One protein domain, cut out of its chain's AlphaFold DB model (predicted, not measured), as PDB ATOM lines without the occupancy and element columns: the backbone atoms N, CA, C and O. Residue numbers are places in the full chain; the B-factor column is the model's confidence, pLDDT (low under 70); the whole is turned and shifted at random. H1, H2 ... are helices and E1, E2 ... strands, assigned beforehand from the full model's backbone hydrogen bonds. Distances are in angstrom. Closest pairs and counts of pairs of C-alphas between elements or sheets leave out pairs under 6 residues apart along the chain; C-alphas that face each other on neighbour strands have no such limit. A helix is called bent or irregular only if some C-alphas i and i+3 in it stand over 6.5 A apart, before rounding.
ATOM      1  N   TRP A   9      79.033  22.415  -2.259       92.62
ATOM      2  CA  TRP A   9      80.199  21.548  -2.403       92.62
ATOM      3  C   TRP A   9      81.126  22.042  -3.513       92.62
ATOM      4  O   TRP A   9      80.677  22.328  -4.625       92.62
ATOM      5  N   TYR A  10      82.417  22.136  -3.204       94.25
ATOM      6  CA  TYR A  10      83.476  22.366  -4.177       94.25
ATOM      7  C   TYR A  10      84.053  21.045  -4.701       94.25
ATOM      8  O   TYR A  10      84.566  20.224  -3.932       94.25
ATOM      9  N   ASP A  11      84.003  20.878  -6.021       92.12
ATOM     10  CA  ASP A  11      84.639  19.792  -6.757       92.12
ATOM     11  C   ASP A  11      86.061  20.180  -7.173       92.12
ATOM     12  O   ASP A  11      86.247  21.007  -8.068       92.12
ATOM     13  N   VAL A  12      87.055  19.540  -6.561       90.62
ATOM     14  CA  VAL A  12      88.483  19.702  -6.893       90.62
ATOM     15  C   VAL A  12      88.807  19.194  -8.306       90.62
ATOM     16  O   VAL A  12      89.674  19.732  -8.992       90.62
ATOM     17  N   SER A  13      88.108  18.161  -8.783       88.81
ATOM     18  CA  SER A  13      88.366  17.587 -10.108       88.81
ATOM     19  C   SER A  13      87.837  18.513 -11.198       88.81
ATOM     20  O   SER A  13      88.553  18.831 -12.150       88.81
ATOM     21  N   ALA A  14      86.604  18.999 -11.033       91.56
ATOM     22  CA  ALA A  14      85.955  19.882 -12.000       91.56
ATOM     23  C   ALA A  14      86.291  21.375 -11.819       91.56
ATOM     24  O   ALA A  14      85.907  22.175 -12.673       91.56
ATOM     25  N   HIS A  15      86.955  21.759 -10.723       93.31
ATOM     26  CA  HIS A  15      87.137  23.146 -10.273       93.31
ATOM     27  C   HIS A  15      85.829  23.948 -10.256       93.31
ATOM     28  O   HIS A  15      85.760  25.092 -10.713       93.31
ATOM     29  N   ARG A  16      84.755  23.337  -9.749       95.50
ATOM     30  CA  ARG A  16      83.410  23.927  -9.741       95.50
ATOM     31  C   ARG A  16      82.826  23.939  -8.341       95.50
ATOM     32  O   ARG A  16      82.862  22.939  -7.634       95.50
ATOM     33  N   LEU A  17      82.238  25.073  -7.972       94.75
ATOM     34  CA  LEU A  17      81.430  25.210  -6.768       94.75
ATOM     35  C   LEU A  17      79.955  24.993  -7.117       94.75
ATOM     36  O   LEU A  17      79.374  25.755  -7.891       94.75
ATOM     37  N   PHE A  18      79.345  23.979  -6.517       94.88
ATOM     38  CA  PHE A  18      77.929  23.672  -6.663       94.88
ATOM     39  C   PHE A  18      77.158  24.177  -5.449       94.88
ATOM     40  O   PHE A  18      77.547  23.918  -4.310       94.88
ATOM     41  N   LEU A  19      76.052  24.883  -5.692       94.38
ATOM     42  CA  LEU A  19      75.197  25.459  -4.656       94.38
ATOM     43  C   LEU A  19      73.748  25.019  -4.865       94.38
ATOM     44  O   LEU A  19      73.157  25.250  -5.923       94.38
ATOM     45  N   GLN A  20      73.149  24.429  -3.835       92.50
ATOM     46  CA  GLN A  20      71.730  24.115  -3.827       92.50
ATOM     47  C   GLN A  20      70.917  25.408  -3.708       92.50
ATOM     48  O   GLN A  20      71.140  26.231  -2.818       92.50
ATOM     49  N   ARG A  21      69.948  25.582  -4.613       89.88
ATOM     50  CA  ARG A  21      69.039  26.741  -4.609       89.88
ATOM     51  C   ARG A  21      67.854  26.567  -3.661       89.88
ATOM     52  O   ARG A  21      67.358  27.555  -3.128       89.88
ATOM     53  N   ARG A  22      67.363  25.335  -3.484       90.12
ATOM     54  CA  ARG A  22      66.183  25.019  -2.665       90.12
ATOM     55  C   ARG A  22      66.368  23.691  -1.911       90.12
ATOM     56  O   ARG A  22      66.482  22.663  -2.577       90.12
ATOM     57  N   PRO A  23      66.371  23.707  -0.563       87.81
ATOM     58  CA  PRO A  23      66.607  24.896   0.265       87.81
ATOM     59  C   PRO A  23      67.964  25.536  -0.082       87.81
ATOM     60  O   PRO A  23      68.885  24.842  -0.508       87.81
ATOM     61  N   ALA A  24      68.078  26.857   0.061       90.50
ATOM     62  CA  ALA A  24      69.312  27.567  -0.271       90.50
ATOM     63  C   ALA A  24      70.473  27.151   0.652       90.50
ATOM     64  O   ALA A  24      70.276  26.884   1.845       90.50
ATOM     65  N   ALA A  25      71.688  27.122   0.104       92.19
ATOM     66  CA  ALA A  25      72.910  26.979   0.888       92.19
ATOM     67  C   ALA A  25      73.060  28.136   1.893       92.19
ATOM     68  O   ALA A  25      72.788  29.294   1.575       92.19
ATOM     69  N   THR A  26      73.516  27.835   3.109       93.25
ATOM     70  CA  THR A  26      73.776  28.869   4.119       93.25
ATOM     71  C   THR A  26      75.040  29.653   3.770       93.25
ATOM     72  O   THR A  26      75.958  29.113   3.150       93.25
ATOM     73  N   ARG A  27      75.145  30.908   4.231       94.00
ATOM     74  CA  ARG A  27      76.364  31.718   4.055       94.00
ATOM     75  C   ARG A  27      77.610  30.984   4.562       94.00
ATOM     76  O   ARG A  27      78.622  30.981   3.876       94.00
ATOM     77  N   THR A  28      77.527  30.336   5.724       94.69
ATOM     78  CA  THR A  28      78.625  29.543   6.300       94.69
ATOM     79  C   THR A  28      79.068  28.419   5.368       94.69
ATOM     80  O   THR A  28      80.263  28.285   5.127       94.69
ATOM     81  N   ALA A  29      78.129  27.655   4.798       92.88
ATOM     82  CA  ALA A  29      78.457  26.578   3.866       92.88
ATOM     83  C   ALA A  29      79.096  27.120   2.578       92.88
ATOM     84  O   ALA A  29      80.112  26.599   2.135       92.88
ATOM     85  N   VAL A  30      78.561  28.211   2.016       95.25
ATOM     86  CA  VAL A  30      79.141  28.852   0.823       95.25
ATOM     87  C   VAL A  30      80.564  29.342   1.100       95.25
ATOM     88  O   VAL A  30      81.465  29.037   0.328       95.25
ATOM     89  N   VAL A  31      80.788  30.064   2.204       96.50
ATOM     90  CA  VAL A  31      82.123  30.566   2.572       96.50
ATOM     91  C   VAL A  31      83.100  29.412   2.794       96.50
ATOM     92  O   VAL A  31      84.235  29.502   2.336       96.50
ATOM     93  N   ASN A  32      82.672  28.321   3.438       95.88
ATOM     94  CA  ASN A  32      83.511  27.138   3.636       95.88
ATOM     95  C   ASN A  32      84.019  26.588   2.298       95.88
ATOM     96  O   ASN A  32      85.220  26.413   2.110       95.88
ATOM     97  N   GLU A  33      83.118  26.390   1.339       96.00
ATOM     98  CA  GLU A  33      83.488  25.840   0.037       96.00
ATOM     99  C   GLU A  33      84.272  26.831  -0.839       96.00
ATOM    100  O   GLU A  33      85.160  26.412  -1.577       96.00
ATOM    101  N   VAL A  34      84.024  28.142  -0.722       97.44
ATOM    102  CA  VAL A  34      84.857  29.174  -1.371       97.44
ATOM    103  C   VAL A  34      86.289  29.129  -0.841       97.44
ATOM    104  O   VAL A  34      87.231  29.205  -1.626       97.44
ATOM    105  N   VAL A  35      86.482  28.961   0.471       96.88
ATOM    106  CA  VAL A  35      87.832  28.831   1.037       96.88
ATOM    107  C   VAL A  35      88.502  27.546   0.554       96.88
ATOM    108  O   VAL A  35      89.668  27.600   0.175       96.88
ATOM    109  N   ARG A  36      87.784  26.415   0.466       96.00
ATOM    110  CA  ARG A  36      88.327  25.176  -0.133       96.00
ATOM    111  C   ARG A  36      88.753  25.385  -1.591       96.00
ATOM    112  O   ARG A  36      89.816  24.911  -1.978       96.00
ATOM    113  N   ALA A  37      87.981  26.147  -2.370       97.06
ATOM    114  CA  ALA A  37      88.340  26.508  -3.741       97.06
ATOM    115  C   ALA A  37      89.607  27.376  -3.814       97.06
ATOM    116  O   ALA A  37      90.465  27.140  -4.660       97.06
ATOM    117  N   LEU A  38      89.751  28.356  -2.916       97.19
ATOM    118  CA  LEU A  38      90.962  29.178  -2.825       97.19
ATOM    119  C   LEU A  38      92.177  28.347  -2.401       97.19
ATOM    120  O   LEU A  38      93.267  28.553  -2.927       97.19
ATOM    121  N   VAL A  39      92.002  27.396  -1.481       97.25
ATOM    122  CA  VAL A  39      93.067  26.459  -1.113       97.25
ATOM    123  C   VAL A  39      93.491  25.637  -2.335       97.25
ATOM    124  O   VAL A  39      94.679  25.564  -2.625       97.25
ATOM    125  N   ASP A  40      92.554  25.087  -3.107       97.00
ATOM    126  CA  ASP A  40      92.884  24.332  -4.324       97.00
ATOM    127  C   ASP A  40      93.650  25.150  -5.365       97.00
ATOM    128  O   ASP A  40      94.678  24.698  -5.864       97.00
ATOM    129  N   GLN A  41      93.227  26.391  -5.611       96.06
ATOM    130  CA  GLN A  41      93.901  27.294  -6.551       96.06
ATOM    131  C   GLN A  41      95.358  27.608  -6.178       96.06
ATOM    132  O   GLN A  41      96.134  27.965  -7.058       96.06
ATOM    133  N   ASN A  42      95.729  27.508  -4.897       97.06
ATOM    134  CA  ASN A  42      97.059  27.886  -4.405       97.06
ATOM    135  C   ASN A  42      97.934  26.693  -3.988       97.06
ATOM    136  O   ASN A  42      99.149  26.848  -3.878       97.06
ATOM    137  N   TYR A  43      97.336  25.526  -3.720       96.25
ATOM    138  CA  TYR A  43      98.027  24.371  -3.128       96.25
ATOM    139  C   TYR A  43      97.745  23.033  -3.839       96.25
ATOM    140  O   TYR A  43      98.167  21.987  -3.345       96.25
ATOM    141  N   GLU A  44      97.052  23.053  -4.983       93.12
ATOM    142  CA  GLU A  44      96.848  21.911  -5.889       93.12
ATOM    143  C   GLU A  44      96.274  20.658  -5.201       93.12
ATOM    144  O   GLU A  44      96.912  19.601  -5.133       93.12
ATOM    145  N   LEU A  45      95.026  20.716  -4.717       94.12
ATOM    146  CA  LEU A  45      94.409  19.600  -3.981       94.12
ATOM    147  C   LEU A  45      94.231  18.335  -4.826       94.12
ATOM    148  O   LEU A  45      94.040  17.251  -4.271       94.12
ATOM    149  N   ARG A  46      94.358  18.429  -6.153       91.12
ATOM    150  CA  ARG A  46      94.421  17.267  -7.052       91.12
ATOM    151  C   ARG A  46      95.511  16.263  -6.667       91.12
ATOM    152  O   ARG A  46      95.337  15.077  -6.921       91.12
ATOM    153  N   ARG A  47      96.580  16.684  -5.983       90.69
ATOM    154  CA  ARG A  47      97.615  15.768  -5.463       90.69
ATOM    155  C   ARG A  47      97.118  14.810  -4.370       90.69
ATOM    156  O   ARG A  47      97.803  13.847  -4.048       90.69
ATOM    157  N   LEU A  48      95.931  15.056  -3.806       91.00
ATOM    158  CA  LEU A  48      95.260  14.152  -2.864       91.00
ATOM    159  C   LEU A  48      94.423  13.070  -3.563       91.00
ATOM    160  O   LEU A  48      93.931  12.150  -2.904       91.00
ATOM    161  N   VAL A  49      94.239  13.162  -4.884       87.25
ATOM    162  CA  VAL A  49      93.506  12.159  -5.665       87.25
ATOM    163  C   VAL A  49      94.250  10.825  -5.605       87.25
ATOM    164  O   VAL A  49      95.459  10.753  -5.804       87.25
ATOM    165  N   GLY A  50      93.522   9.751  -5.299       87.75
ATOM    166  CA  GLY A  50      94.078   8.401  -5.172       87.75
ATOM    167  C   GLY A  50      94.832   8.131  -3.864       87.75
ATOM    168  O   GLY A  50      95.061   6.965  -3.552       87.75
ATOM    169  N   LEU A  51      95.155   9.159  -3.067       92.69
ATOM    170  CA  LEU A  51      95.865   8.985  -1.797       92.69
ATOM    171  C   LEU A  51      95.063   8.129  -0.814       92.69
ATOM    172  O   LEU A  51      95.626   7.206  -0.247       92.69
ATOM    173  N   ARG A  52      93.741   8.338  -0.712       91.38
ATOM    174  CA  ARG A  52      92.852   7.541   0.156       91.38
ATOM    175  C   ARG A  52      93.011   6.032  -0.036       91.38
ATOM    176  O   ARG A  52      92.961   5.298   0.937       91.38
ATOM    177  N   ALA A  53      93.149   5.578  -1.283       91.50
ATOM    178  CA  ALA A  53      93.237   4.153  -1.602       91.50
ATOM    179  C   ALA A  53      94.607   3.545  -1.262       91.50
ATOM    180  O   ALA A  53      94.732   2.329  -1.200       91.50
ATOM    181  N   ARG A  54      95.637   4.381  -1.093       93.06
ATOM    182  CA  ARG A  54      97.008   3.956  -0.776       93.06
ATOM    183  C   ARG A  54      97.323   4.103   0.707       93.06
ATOM    184  O   ARG A  54      98.046   3.287   1.261       93.06
ATOM    185  N   ASP A  55      96.823   5.178   1.302       95.88
ATOM    186  CA  ASP A  55      97.127   5.614   2.655       95.88
ATOM    187  C   ASP A  55      95.959   6.472   3.166       95.88
ATOM    188  O   ASP A  55      95.822   7.660   2.840       95.88
ATOM    189  N   ARG A  56      95.045   5.827   3.896       95.38
ATOM    190  CA  ARG A  56      93.820   6.456   4.392       95.38
ATOM    191  C   ARG A  56      94.130   7.438   5.520       95.38
ATOM    192  O   ARG A  56      93.532   8.512   5.524       95.38
ATOM    193  N   ASP A  57      95.072   7.112   6.400       97.31
ATOM    194  CA  ASP A  57      95.507   7.973   7.505       97.31
ATOM    195  C   ASP A  57      96.107   9.282   6.974       97.31
ATOM    196  O   ASP A  57      95.611  10.375   7.261       97.31
ATOM    197  N   ARG A  58      97.076   9.188   6.057       97.31
ATOM    198  CA  ARG A  58      97.664  10.364   5.409       97.31
ATOM    199  C   ARG A  58      96.642  11.186   4.636       97.31
ATOM    200  O   ARG A  58      96.706  12.417   4.610       97.31
ATOM    201  N   TRP A  59      95.694  10.525   3.975       96.12
ATOM    202  CA  TRP A  59      94.610  11.218   3.284       96.12
ATOM    203  C   TRP A  59      93.701  11.977   4.257       96.12
ATOM    204  O   TRP A  59      93.353  13.126   3.972       96.12
ATOM    205  N   LEU A  60      93.333  11.365   5.387       95.94
ATOM    206  CA  LEU A  60      92.549  12.008   6.441       95.94
ATOM    207  C   LEU A  60      93.301  13.218   7.000       95.94
ATOM    208  O   LEU A  60      92.732  14.307   7.033       95.94
ATOM    209  N   ALA A  61      94.582  13.065   7.331       97.31
ATOM    210  CA  ALA A  61      95.439  14.137   7.826       97.31
ATOM    211  C   ALA A  61      95.487  15.338   6.866       97.31
ATOM    212  O   ALA A  61      95.145  16.470   7.228       97.31
ATOM    213  N   ALA A  62      95.844  15.083   5.605       96.50
ATOM    214  CA  ALA A  62      95.963  16.113   4.581       96.50
ATOM    215  C   ALA A  62      94.626  16.809   4.296       96.50
ATOM    216  O   ALA A  62      94.557  18.031   4.153       96.50
ATOM    217  N   ARG A  63      93.535  16.041   4.250       94.75
ATOM    218  CA  ARG A  63      92.190  16.601   4.108       94.75
ATOM    219  C   ARG A  63      91.782  17.409   5.341       94.75
ATOM    220  O   ARG A  63      91.122  18.436   5.195       94.75
ATOM    221  N   GLY A  64      92.203  16.985   6.527       95.56
ATOM    222  CA  GLY A  64      91.924  17.637   7.798       95.56
ATOM    223  C   GLY A  64      92.410  19.082   7.840       95.56
ATOM    224  O   GLY A  64      91.621  19.962   8.171       95.56
ATOM    225  N   ILE A  65      93.649  19.378   7.429       96.94
ATOM    226  CA  ILE A  65      94.138  20.771   7.385       96.94
ATOM    227  C   ILE A  65      93.384  21.629   6.350       96.94
ATOM    228  O   ILE A  65      93.118  22.809   6.600       96.94
ATOM    229  N   VAL A  66      92.976  21.053   5.214       96.25
ATOM    230  CA  VAL A  66      92.176  21.751   4.187       96.25
ATOM    231  C   VAL A  66      90.795  22.117   4.727       96.25
ATOM    232  O   VAL A  66      90.406  23.290   4.727       96.25
ATOM    233  N   ASP A  67      90.062  21.116   5.214       94.25
ATOM    234  CA  ASP A  67      88.708  21.286   5.741       94.25
ATOM    235  C   ASP A  67      88.739  22.140   7.027       94.25
ATOM    236  O   ASP A  67      87.871  22.986   7.249       94.25
ATOM    237  N   GLY A  68      89.803  22.013   7.822       95.56
ATOM    238  CA  GLY A  68      90.096  22.814   9.003       95.56
ATOM    239  C   GLY A  68      90.315  24.295   8.714       95.56
ATOM    240  O   GLY A  68      89.696  25.147   9.353       95.56
ATOM    241  N   THR A  69      91.130  24.622   7.709       96.88
ATOM    242  CA  THR A  69      91.377  26.009   7.274       96.88
ATOM    243  C   THR A  69      90.084  26.676   6.794       96.88
ATOM    244  O   THR A  69      89.769  27.816   7.168       96.88
ATOM    245  N   ALA A  70      89.288  25.948   6.006       96.44
ATOM    246  CA  ALA A  70      87.984  26.402   5.537       96.44
ATOM    247  C   ALA A  70      86.993  26.637   6.682       96.44
ATOM    248  O   ALA A  70      86.326  27.676   6.739       96.44
ATOM    249  N   ALA A  71      86.945  25.717   7.638       95.12
ATOM    250  CA  ALA A  71      86.032  25.793   8.763       95.12
ATOM    251  C   ALA A  71      86.464  26.832   9.818       95.12
ATOM    252  O   ALA A  71      85.615  27.449  10.464       95.12
ATOM    253  N   LEU A  72      87.768  27.104   9.948       95.38
ATOM    254  CA  LEU A  72      88.305  28.195  10.769       95.38
ATOM    255  C   LEU A  72      87.862  29.556  10.220       95.38
ATOM    256  O   LEU A  72      87.511  30.445  10.993       95.38
ATOM    257  N   SER A  73      87.829  29.693   8.894       95.19
ATOM    258  CA  SER A  73      87.483  30.940   8.201       95.19
ATOM    259  C   SER A  73      85.969  31.161   8.104       95.19
ATOM    260  O   SER A  73      85.483  32.279   8.258       95.19
ATOM    261  N   SER A  74      85.203  30.094   7.860       95.44
ATOM    262  CA  SER A  74      83.742  30.152   7.715       95.44
ATOM    263  C   SER A  74      82.983  30.104   9.044       95.44
ATOM    264  O   SER A  74      81.815  30.496   9.099       95.44
ATOM    265  N   GLY A  75      83.618  29.597  10.103       93.75
ATOM    266  CA  GLY A  75      82.977  29.291  11.380       93.75
ATOM    267  C   GLY A  75      82.218  27.958  11.400       93.75
ATOM    268  O   GLY A  75      81.601  27.649  12.422       93.75
ATOM    269  N   LEU A  76      82.262  27.162  10.320       92.12
ATOM    270  CA  LEU A  76      81.594  25.859  10.232       92.12
ATOM    271  C   LEU A  76      82.015  24.957  11.399       92.12
ATOM    272  O   LEU A  76      83.199  24.830  11.704       92.12
ATOM    273  N   ARG A  77      81.052  24.339  12.087       88.06
ATOM    274  CA  ARG A  77      81.299  23.401  13.194       88.06
ATOM    275  C   ARG A  77      80.890  21.990  12.796       88.06
ATOM    276  O   ARG A  77      80.120  21.814  11.855       88.06
ATOM    277  N   ALA A  78      81.428  21.006  13.509       83.62
ATOM    278  CA  ALA A  78      81.017  19.622  13.346       83.62
ATOM    279  C   ALA A  78      79.553  19.475  13.775       83.62
ATOM    280  O   ALA A  78      79.114  20.130  14.725       83.62
ATOM    281  N   ASN A  79      78.815  18.617  13.078       80.56
ATOM    282  CA  ASN A  79      77.520  18.157  13.564       80.56
ATOM    283  C   ASN A  79      77.750  17.099  14.643       80.56
ATOM    284  O   ASN A  79      78.763  16.399  14.620       80.56
ATOM    285  N   ALA A  80      76.813  16.977  15.579       82.00
ATOM    286  CA  ALA A  80      76.845  15.872  16.523       82.00
ATOM    287  C   ALA A  80      76.626  14.545  15.780       82.00
ATOM    288  O   ALA A  80      75.798  14.463  14.870       82.00
ATOM    289  N   SER A  81      77.376  13.515  16.170       84.56
ATOM    290  CA  SER A  81      77.152  12.152  15.692       84.56
ATOM    291  C   SER A  81      75.937  11.562  16.405       84.56
ATOM    292  O   SER A  81      75.794  11.694  17.623       84.56
ATOM    293  N   HIS A  82      75.068  10.887  15.660       87.06
ATOM    294  CA  HIS A  82      73.816  10.335  16.186       87.06
ATOM    295  C   HIS A  82      73.630   8.868  15.790       87.06
ATOM    296  O   HIS A  82      74.302   8.378  14.889       87.06
ATOM    297  N   GLY A  83      72.688   8.181  16.442       91.38
ATOM    298  CA  GLY A  83      72.356   6.783  16.157       91.38
ATOM    299  C   GLY A  83      73.068   5.789  17.071       91.38
ATOM    300  O   GLY A  83      73.524   6.149  18.162       91.38
ATOM    301  N   THR A  84      73.125   4.533  16.633       92.19
ATOM    302  CA  THR A  84      73.828   3.441  17.323       92.19
ATOM    303  C   THR A  84      75.342   3.707  17.386       92.19
ATOM    304  O   THR A  84      75.840   4.575  16.664       92.19
ATOM    305  N   PRO A  85      76.114   2.990  18.227       90.75
ATOM    306  CA  PRO A  85      77.575   3.093  18.210       90.75
ATOM    307  C   PRO A  85      78.173   2.935  16.808       90.75
ATOM    308  O   PRO A  85      78.996   3.751  16.404       90.75
ATOM    309  N   LEU A  86      77.683   1.970  16.026       88.06
ATOM    310  CA  LEU A  86      78.148   1.744  14.659       88.06
ATOM    311  C   LEU A  86      77.768   2.884  13.702       88.06
ATOM    312  O   LEU A  86      78.583   3.274  12.867       88.06
ATOM    313  N   ASP A  87      76.571   3.466  13.842       90.81
ATOM    314  CA  ASP A  87      76.179   4.644  13.053       90.81
ATOM    315  C   ASP A  87      77.100   5.830  13.343       90.81
ATOM    316  O   ASP A  87      77.501   6.550  12.426       90.81
ATOM    317  N   ARG A  88      77.441   6.044  14.621       90.56
ATOM    318  CA  ARG A  88      78.357   7.113  15.036       90.56
ATOM    319  C   ARG A  88      79.766   6.866  14.519       90.56
ATOM    320  O   ARG A  88      80.363   7.803  14.003       90.56
ATOM    321  N   PHE A  89      80.263   5.636  14.626       89.19
ATOM    322  CA  PHE A  89      81.566   5.247  14.093       89.19
ATOM    323  C   PHE A  89      81.640   5.500  12.585       89.19
ATOM    324  O   PHE A  89      82.502   6.242  12.129       89.19
ATOM    325  N   SER A  90      80.641   5.032  11.830       87.88
ATOM    326  CA  SER A  90      80.558   5.242  10.378       87.88
ATOM    327  C   SER A  90      80.529   6.729   9.992       87.88
ATOM    328  O   SER A  90      81.063   7.119   8.956       87.88
ATOM    329  N   GLN A  91      79.899   7.580  10.813       88.38
ATOM    330  CA  GLN A  91      79.889   9.034  10.612       88.38
ATOM    331  C   GLN A  91      81.255   9.676  10.886       88.38
ATOM    332  O   GLN A  91      81.630  10.601  10.167       88.38
ATOM    333  N   LEU A  92      81.971   9.210  11.912       87.31
ATOM    334  CA  LEU A  92      83.296   9.708  12.283       87.31
ATOM    335  C   LEU A  92      84.347   9.286  11.244       87.31
ATOM    336  O   LEU A  92      85.028  10.128  10.672       87.31
ATOM    337  N   GLU A  93      84.369   8.015  10.851       84.88
ATOM    338  CA  GLU A  93      85.348   7.495   9.889       84.88
ATOM    339  C   GLU A  93      85.178   8.013   8.450       84.88
ATOM    340  O   GLU A  93      86.086   7.893   7.616       84.88
ATOM    341  N   ALA A  94      84.011   8.575   8.116       80.81
ATOM    342  CA  ALA A  94      83.752   9.138   6.795       80.81
ATOM    343  C   ALA A  94      84.593  10.399   6.521       80.81
ATOM    344  O   ALA A  94      84.904  10.705   5.363       80.81
ATOM    345  N   SER A  95      84.951  11.149   7.567       79.00
ATOM    346  CA  SER A  95      85.805  12.333   7.471       79.00
ATOM    347  C   SER A  95      86.315  12.747   8.844       79.00
ATOM    348  O   SER A  95      85.549  12.712   9.795       79.00
ATOM    349  N   VAL A  96      87.496  13.365   8.900       82.56
ATOM    350  CA  VAL A  96      88.026  13.999  10.126       82.56
ATOM    351  C   VAL A  96      87.068  15.022  10.766       82.56
ATOM    352  O   VAL A  96      87.201  15.402  11.931       82.56
ATOM    353  N   GLY A  97      86.090  15.509   9.998       83.44
ATOM    354  CA  GLY A  97      85.248  16.622  10.388       83.44
ATOM    355  C   GLY A  97      86.055  17.921  10.502       83.44
ATOM    356  O   GLY A  97      87.275  17.951  10.337       83.44
ATOM    357  N   PRO A  98      85.389  19.050  10.779       83.69
ATOM    358  CA  PRO A  98      86.081  20.330  10.872       83.69
ATOM    359  C   PRO A  98      86.818  20.519  12.206       83.69
ATOM    360  O   PRO A  98      87.559  21.479  12.335       83.69
ATOM    361  N   GLY A  99      86.590  19.687  13.228       90.50
ATOM    362  CA  GLY A  99      87.099  19.917  14.587       90.50
ATOM    363  C   GLY A  99      88.629  19.873  14.684       90.50
ATOM    364  O   GLY A  99      89.228  20.929  14.900       90.50
ATOM    365  N   PRO A 100      89.252  18.694  14.490       93.62
ATOM    366  CA  PRO A 100      90.706  18.523  14.573       93.62
ATOM    367  C   PRO A 100      91.471  19.502  13.680       93.62
ATOM    368  O   PRO A 100      92.289  20.285  14.155       93.62
ATOM    369  N   GLY A 101      91.106  19.576  12.398       95.56
ATOM    370  CA  GLY A 101      91.778  20.463  11.452       95.56
ATOM    371  C   GLY A 101      91.666  21.951  11.789       95.56
ATOM    372  O   GLY A 101      92.576  22.718  11.483       95.56
ATOM    373  N   ARG A 102      90.565  22.395  12.408       96.19
ATOM    374  CA  ARG A 102      90.440  23.788  12.862       96.19
ATOM    375  C   ARG A 102      91.341  24.094  14.038       96.19
ATOM    376  O   ARG A 102      91.872  25.200  14.073       96.19
ATOM    377  N   ALA A 103      91.444  23.171  14.996       96.56
ATOM    378  CA  ALA A 103      92.338  23.323  16.138       96.56
ATOM    379  C   ALA A 103      93.776  23.464  15.629       96.56
ATOM    380  O   ALA A 103      94.392  24.507  15.832       96.56
ATOM    381  N   PHE A 104      94.206  22.524  14.788       98.00
ATOM    382  CA  PHE A 104      95.518  22.535  14.150       98.00
ATOM    383  C   PHE A 104      95.796  23.809  13.329       98.00
ATOM    384  O   PHE A 104      96.803  24.486  13.528       98.00
ATOM    385  N   ALA A 105      94.873  24.220  12.449       97.62
ATOM    386  CA  ALA A 105      95.024  25.458  11.676       97.62
ATOM    387  C   ALA A 105      95.067  26.716  12.567       97.62
ATOM    388  O   ALA A 105      95.741  27.693  12.235       97.62
ATOM    389  N   SER A 106      94.336  26.711  13.686       97.81
ATOM    390  CA  SER A 106      94.345  27.807  14.655       97.81
ATOM    391  C   SER A 106      95.680  27.889  15.393       97.81
ATOM    392  O   SER A 106      96.211  28.988  15.538       97.81
ATOM    393  N   GLU A 107      96.231  26.754  15.817       98.00
ATOM    394  CA  GLU A 107      97.523  26.671  16.505       98.00
ATOM    395  C   GLU A 107      98.686  27.053  15.586       98.00
ATOM    396  O   GLU A 107      99.492  27.908  15.947       98.00
ATOM    397  N   LEU A 108      98.714  26.550  14.347       98.38
ATOM    398  CA  LEU A 108      99.686  26.990  13.341       98.38
ATOM    399  C   LEU A 108      99.631  28.506  13.135       98.38
ATOM    400  O   LEU A 108     100.665  29.175  13.087       98.38
ATOM    401  N   ARG A 109      98.421  29.072  13.041       97.62
ATOM    402  CA  ARG A 109      98.252  30.519  12.890       97.62
ATOM    403  C   ARG A 109      98.709  31.288  14.127       97.62
ATOM    404  O   ARG A 109      99.220  32.394  13.972       97.62
ATOM    405  N   TYR A 110      98.530  30.732  15.319       97.88
ATOM    406  CA  TYR A 110      99.024  31.322  16.558       97.88
ATOM    407  C   TYR A 110     100.560  31.335  16.608       97.88
ATOM    408  O   TYR A 110     101.140  32.377  16.903       97.88
ATOM    409  N   LEU A 111     101.214  30.224  16.252       97.38
ATOM    410  CA  LEU A 111     102.672  30.081  16.329       97.38
ATOM    411  C   LEU A 111     103.431  30.816  15.214       97.38
ATOM    412  O   LEU A 111     104.492  31.380  15.462       97.38
ATOM    413  N   GLY A 112     102.915  30.809  13.981       96.75
ATOM    414  CA  GLY A 112     103.646  31.318  12.810       96.75
ATOM    415  C   GLY A 112     102.786  32.056  11.785       96.75
ATOM    416  O   GLY A 112     103.185  32.224  10.628       96.75
ATOM    417  N   GLY A 113     101.588  32.493  12.180       97.38
ATOM    418  CA  GLY A 113     100.692  33.273  11.333       97.38
ATOM    419  C   GLY A 113     100.209  32.524  10.089       97.38
ATOM    420  O   GLY A 113     100.215  31.296  10.001       97.38
ATOM    421  N   ASN A 114      99.792  33.284   9.076       95.94
ATOM    422  CA  ASN A 114      99.309  32.708   7.817       95.94
ATOM    423  C   ASN A 114     100.408  31.950   7.053       95.94
ATOM    424  O   ASN A 114     100.091  31.062   6.267       95.94
ATOM    425  N   ALA A 115     101.683  32.278   7.283       97.69
ATOM    426  CA  ALA A 115     102.803  31.585   6.656       97.69
ATOM    427  C   ALA A 115     102.909  30.128   7.133       97.69
ATOM    428  O   ALA A 115     103.133  29.245   6.305       97.69
ATOM    429  N   ALA A 116     102.678  29.865   8.425       97.94
ATOM    430  CA  ALA A 116     102.655  28.509   8.973       97.94
ATOM    431  C   ALA A 116     101.490  27.678   8.411       97.94
ATOM    432  O   ALA A 116     101.707  26.563   7.940       97.94
ATOM    433  N   VAL A 117     100.278  28.245   8.350       97.88
ATOM    434  CA  VAL A 117      99.116  27.577   7.725       97.88
ATOM    435  C   VAL A 117      99.380  27.287   6.245       97.88
ATOM    436  O   VAL A 117      99.137  26.180   5.770       97.88
ATOM    437  N   ALA A 118      99.934  28.258   5.512       97.62
ATOM    438  CA  ALA A 118     100.312  28.080   4.114       97.62
ATOM    439  C   ALA A 118     101.384  26.994   3.936       97.62
ATOM    440  O   ALA A 118     101.329  26.232   2.975       97.62
ATOM    441  N   SER A 119     102.347  26.899   4.857       97.06
ATOM    442  CA  SER A 119     103.350  25.831   4.858       97.06
ATOM    443  C   SER A 119     102.698  24.461   5.031       97.06
ATOM    444  O   SER A 119     102.923  23.576   4.207       97.06
ATOM    445  N   ALA A 120     101.800  24.318   6.009       97.75
ATOM    446  CA  ALA A 120     101.068  23.075   6.233       97.75
ATOM    447  C   ALA A 120     100.160  22.694   5.056       97.75
ATOM    448  O   ALA A 120     100.043  21.518   4.734       97.75
ATOM    449  N   LEU A 121      99.571  23.659   4.346       97.75
ATOM    450  CA  LEU A 121      98.826  23.382   3.112       97.75
ATOM    451  C   LEU A 121      99.739  22.993   1.936       97.75
ATOM    452  O   LEU A 121      99.300  22.269   1.045       97.75
ATOM    453  N   ARG A 122     101.011  23.419   1.931       96.75
ATOM    454  CA  ARG A 122     102.007  23.010   0.923       96.75
ATOM    455  C   ARG A 122     102.595  21.635   1.184       96.75
ATOM    456  O   ARG A 122     102.823  20.916   0.215       96.75
ATOM    457  N   THR A 123     102.822  21.232   2.427       95.25
ATOM    458  CA  THR A 123     103.458  19.936   2.738       95.25
ATOM    459  C   THR A 123     102.462  18.851   3.137       95.25
ATOM    460  O   THR A 123     102.674  17.692   2.788       95.25
ATOM    461  N   PHE A 124     101.348  19.254   3.751       97.12
ATOM    462  CA  PHE A 124     100.362  18.432   4.455       97.12
ATOM    463  C   PHE A 124     100.936  17.608   5.620       97.12
ATOM    464  O   PHE A 124     102.050  17.090   5.516       97.12
ATOM    465  N   PRO A 125     100.176  17.441   6.720       97.75
ATOM    466  CA  PRO A 125     100.497  16.421   7.709       97.75
ATOM    467  C   PRO A 125     100.427  15.030   7.061       97.75
ATOM    468  O   PRO A 125      99.614  14.784   6.161       97.75
ATOM    469  N   GLN A 126     101.323  14.143   7.486       97.31
ATOM    470  CA  GLN A 126     101.474  12.796   6.938       97.31
ATOM    471  C   GLN A 126     100.685  11.734   7.702       97.31
ATOM    472  O   GLN A 126     100.397  10.698   7.118       97.31
ATOM    473  N   THR A 127     100.317  12.008   8.951       98.25
ATOM    474  CA  THR A 127      99.534  11.119   9.817       98.25
ATOM    475  C   THR A 127      98.430  11.914  10.499       98.25
ATOM    476  O   THR A 127      98.530  13.141  10.637       98.25
ATOM    477  N   THR A 128      97.349  11.254  10.911       98.06
ATOM    478  CA  THR A 128      96.332  11.938  11.723       98.06
ATOM    479  C   THR A 128      96.866  12.354  13.088       98.06
ATOM    480  O   THR A 128      96.386  13.350  13.615       98.06
ATOM    481  N   GLU A 129      97.913  11.706  13.589       98.06
ATOM    482  CA  GLU A 129      98.657  12.145  14.772       98.06
ATOM    483  C   GLU A 129      99.279  13.531  14.578       98.06
ATOM    484  O   GLU A 129      99.000  14.439  15.350       98.06
ATOM    485  N   GLN A 130      99.986  13.775  13.470       98.38
ATOM    486  CA  GLN A 130     100.491  15.118  13.152       98.38
ATOM    487  C   GLN A 130      99.373  16.166  13.023       98.38
ATOM    488  O   GLN A 130      99.587  17.355  13.247       98.38
ATOM    489  N   LEU A 131      98.174  15.759  12.598       98.00
ATOM    490  CA  LEU A 131      97.028  16.666  12.554       98.00
ATOM    491  C   LEU A 131      96.481  16.964  13.960       98.00
ATOM    492  O   LEU A 131      95.942  18.048  14.180       98.00
ATOM    493  N   LEU A 132      96.548  15.997  14.873       97.19
ATOM    494  CA  LEU A 132      96.026  16.096  16.236       97.19
ATOM    495  C   LEU A 132      97.013  16.773  17.194       97.19
ATOM    496  O   LEU A 132      96.560  17.470  18.103       97.19
ATOM    497  N   HIS A 133      98.314  16.631  16.937       96.56
ATOM    498  CA  HIS A 133      99.416  17.077  17.787       96.56
ATOM    499  C   HIS A 133     100.407  17.914  16.970       96.56
ATOM    500  O   HIS A 133     101.114  17.427  16.082       96.56
ATOM    501  N   ILE A 134     100.419  19.226  17.226       96.31
ATOM    502  CA  ILE A 134     101.191  20.181  16.421       96.31
ATOM    503  C   ILE A 134     102.705  19.989  16.541       96.31
ATOM    504  O   ILE A 134     103.428  20.211  15.573       96.31
ATOM    505  N   ASP A 135     103.184  19.569  17.703       96.50
ATOM    506  CA  ASP A 135     104.573  19.205  17.969       96.50
ATOM    507  C   ASP A 135     105.037  18.083  17.037       96.50
ATOM    508  O   ASP A 135     106.002  18.289  16.300       96.50
ATOM    509  N   LYS A 136     104.280  16.984  16.927       97.81
ATOM    510  CA  LYS A 136     104.612  15.867  16.024       97.81
ATOM    511  C   LYS A 136     104.680  16.315  14.555       97.81
ATOM    512  O   LYS A 136     105.539  15.875  13.784       97.81
ATOM    513  N   PHE A 137     103.818  17.257  14.143       97.94
ATOM    514  CA  PHE A 137     103.898  17.873  12.809       97.94
ATOM    515  C   PHE A 137     105.163  18.716  12.614       97.94
ATOM    516  O   PHE A 137     105.806  18.621  11.566       97.94
ATOM    517  N   LEU A 138     105.523  19.546  13.596       96.38
ATOM    518  CA  LEU A 138     106.715  20.398  13.533       96.38
ATOM    519  C   LEU A 138     108.011  19.574  13.564       96.38
ATOM    520  O   LEU A 138     108.985  19.930  12.897       96.38
ATOM    521  N   GLU A 139     108.003  18.451  14.275       97.19
ATOM    522  CA  GLU A 139     109.102  17.483  14.345       97.19
ATOM    523  C   GLU A 139     109.181  16.574  13.110       97.19
ATOM    524  O   GLU A 139     110.200  15.922  12.885       97.19
ATOM    525  N   HIS A 140     108.163  16.605  12.243       96.88
ATOM    526  CA  HIS A 140     108.042  15.749  11.060       96.88
ATOM    527  C   HIS A 140     108.073  14.254  11.403       96.88
ATOM    528  O   HIS A 140     108.624  13.447  10.641       96.88
TER     529      HIS A 140
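What this domain is: This is residues 9 to 140 of the 280 residues of an uncharacterized protein of Actinobacteria bacterium (UniProt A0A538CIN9). What does the model look like? Helix H4 runs through the middle of a helical body, with H1, the bent helix H6 and short H7 packed round it, mostly crossed; the small hairpin E1 E2 packs on H1, and H5 lies off to one side, touching no helix. What is it made of? The 132 printed residues hold two named strands and then eight named helices, in the order E1, E2, H1 to H8; the sheet is E1 - E2, antiparallel, and the class is mostly helix. How large is it? It is compact, with a radius of gyration of the C-alphas of 14.8 A and spans of 46 by 37 by 29 A.

Where its parts are: Where are the strands? E1 is residues 9 to 11, from C-alpha 9 at (80.199, 21.548, -2.403), and E2 is residues 16 to 19. Where are the helices? H1 is residues 27 to 43, 24.0 A long; H4 is 56 to 74, 26.0 A, with C-alpha 56 at (93.820, 6.456, 4.392); H5 is 85 to 93, 12.2 A. H2 is residues 45 to 48, H3 51 to 54, H7 128 to 132 and H8 134 to 139, ending at C-alpha 139 at (109.102, 17.483, 14.345). Is a helix bent? H6, residues 98 to 123, was assigned as one helix by its hydrogen bonds but is bent, with C-alphas 111 and 114 9.5 A apart; its arms are H6a, 98 to 111, 20.0 A, and H6b, 114 to 123, 14.4 A, at a steep tilt of 57 degrees.

How they stand to each other: What joins the sheet? In the hairpin E1 and E2, N 9 and O 18 are 2.9 A apart and N 18 and O 9 2.8 A, within hydrogen-bond range; the closest C-alphas of E1 and H1 are those of Tyr 10 and Glu 33, 5.5 A. What touches H4? With residues 66 to 74 alone it touches H1, Asn 32 and Ala 70 closest by C-alphas at 4.9 A, a steep tilt of 56 degrees, opposite ways. With 64 to 72 alone it touches H6a, C-alphas of Gly 68 and Gly 101 closest at 3.8 A, about perpendicular, only just, at 73 degrees. What of the others? With residues 57 to 65 alone H4 touches H7, C-alphas of Ala 61 and Thr 128 closest at 4.6 A; H3 and H4 touch only at the corner, as do H7 and H8, and H2 is close but not clearly touching H4. Are the helices' backbones complete? H1, H5, H6a, H6b, H7 and H8 have every O i to N i+4 pair within hydrogen-bond range, H4 14 of 15, and H2 and H3 are too short for one.

The domain as a whole: How far does it reach? The C-alphas farthest apart, of Arg 22 and Glu 139, are 46.8 A apart. Is anything cut, long or doubtful? The printed part has no cut and no long link, and no printed residue is under 70 in pLDDT.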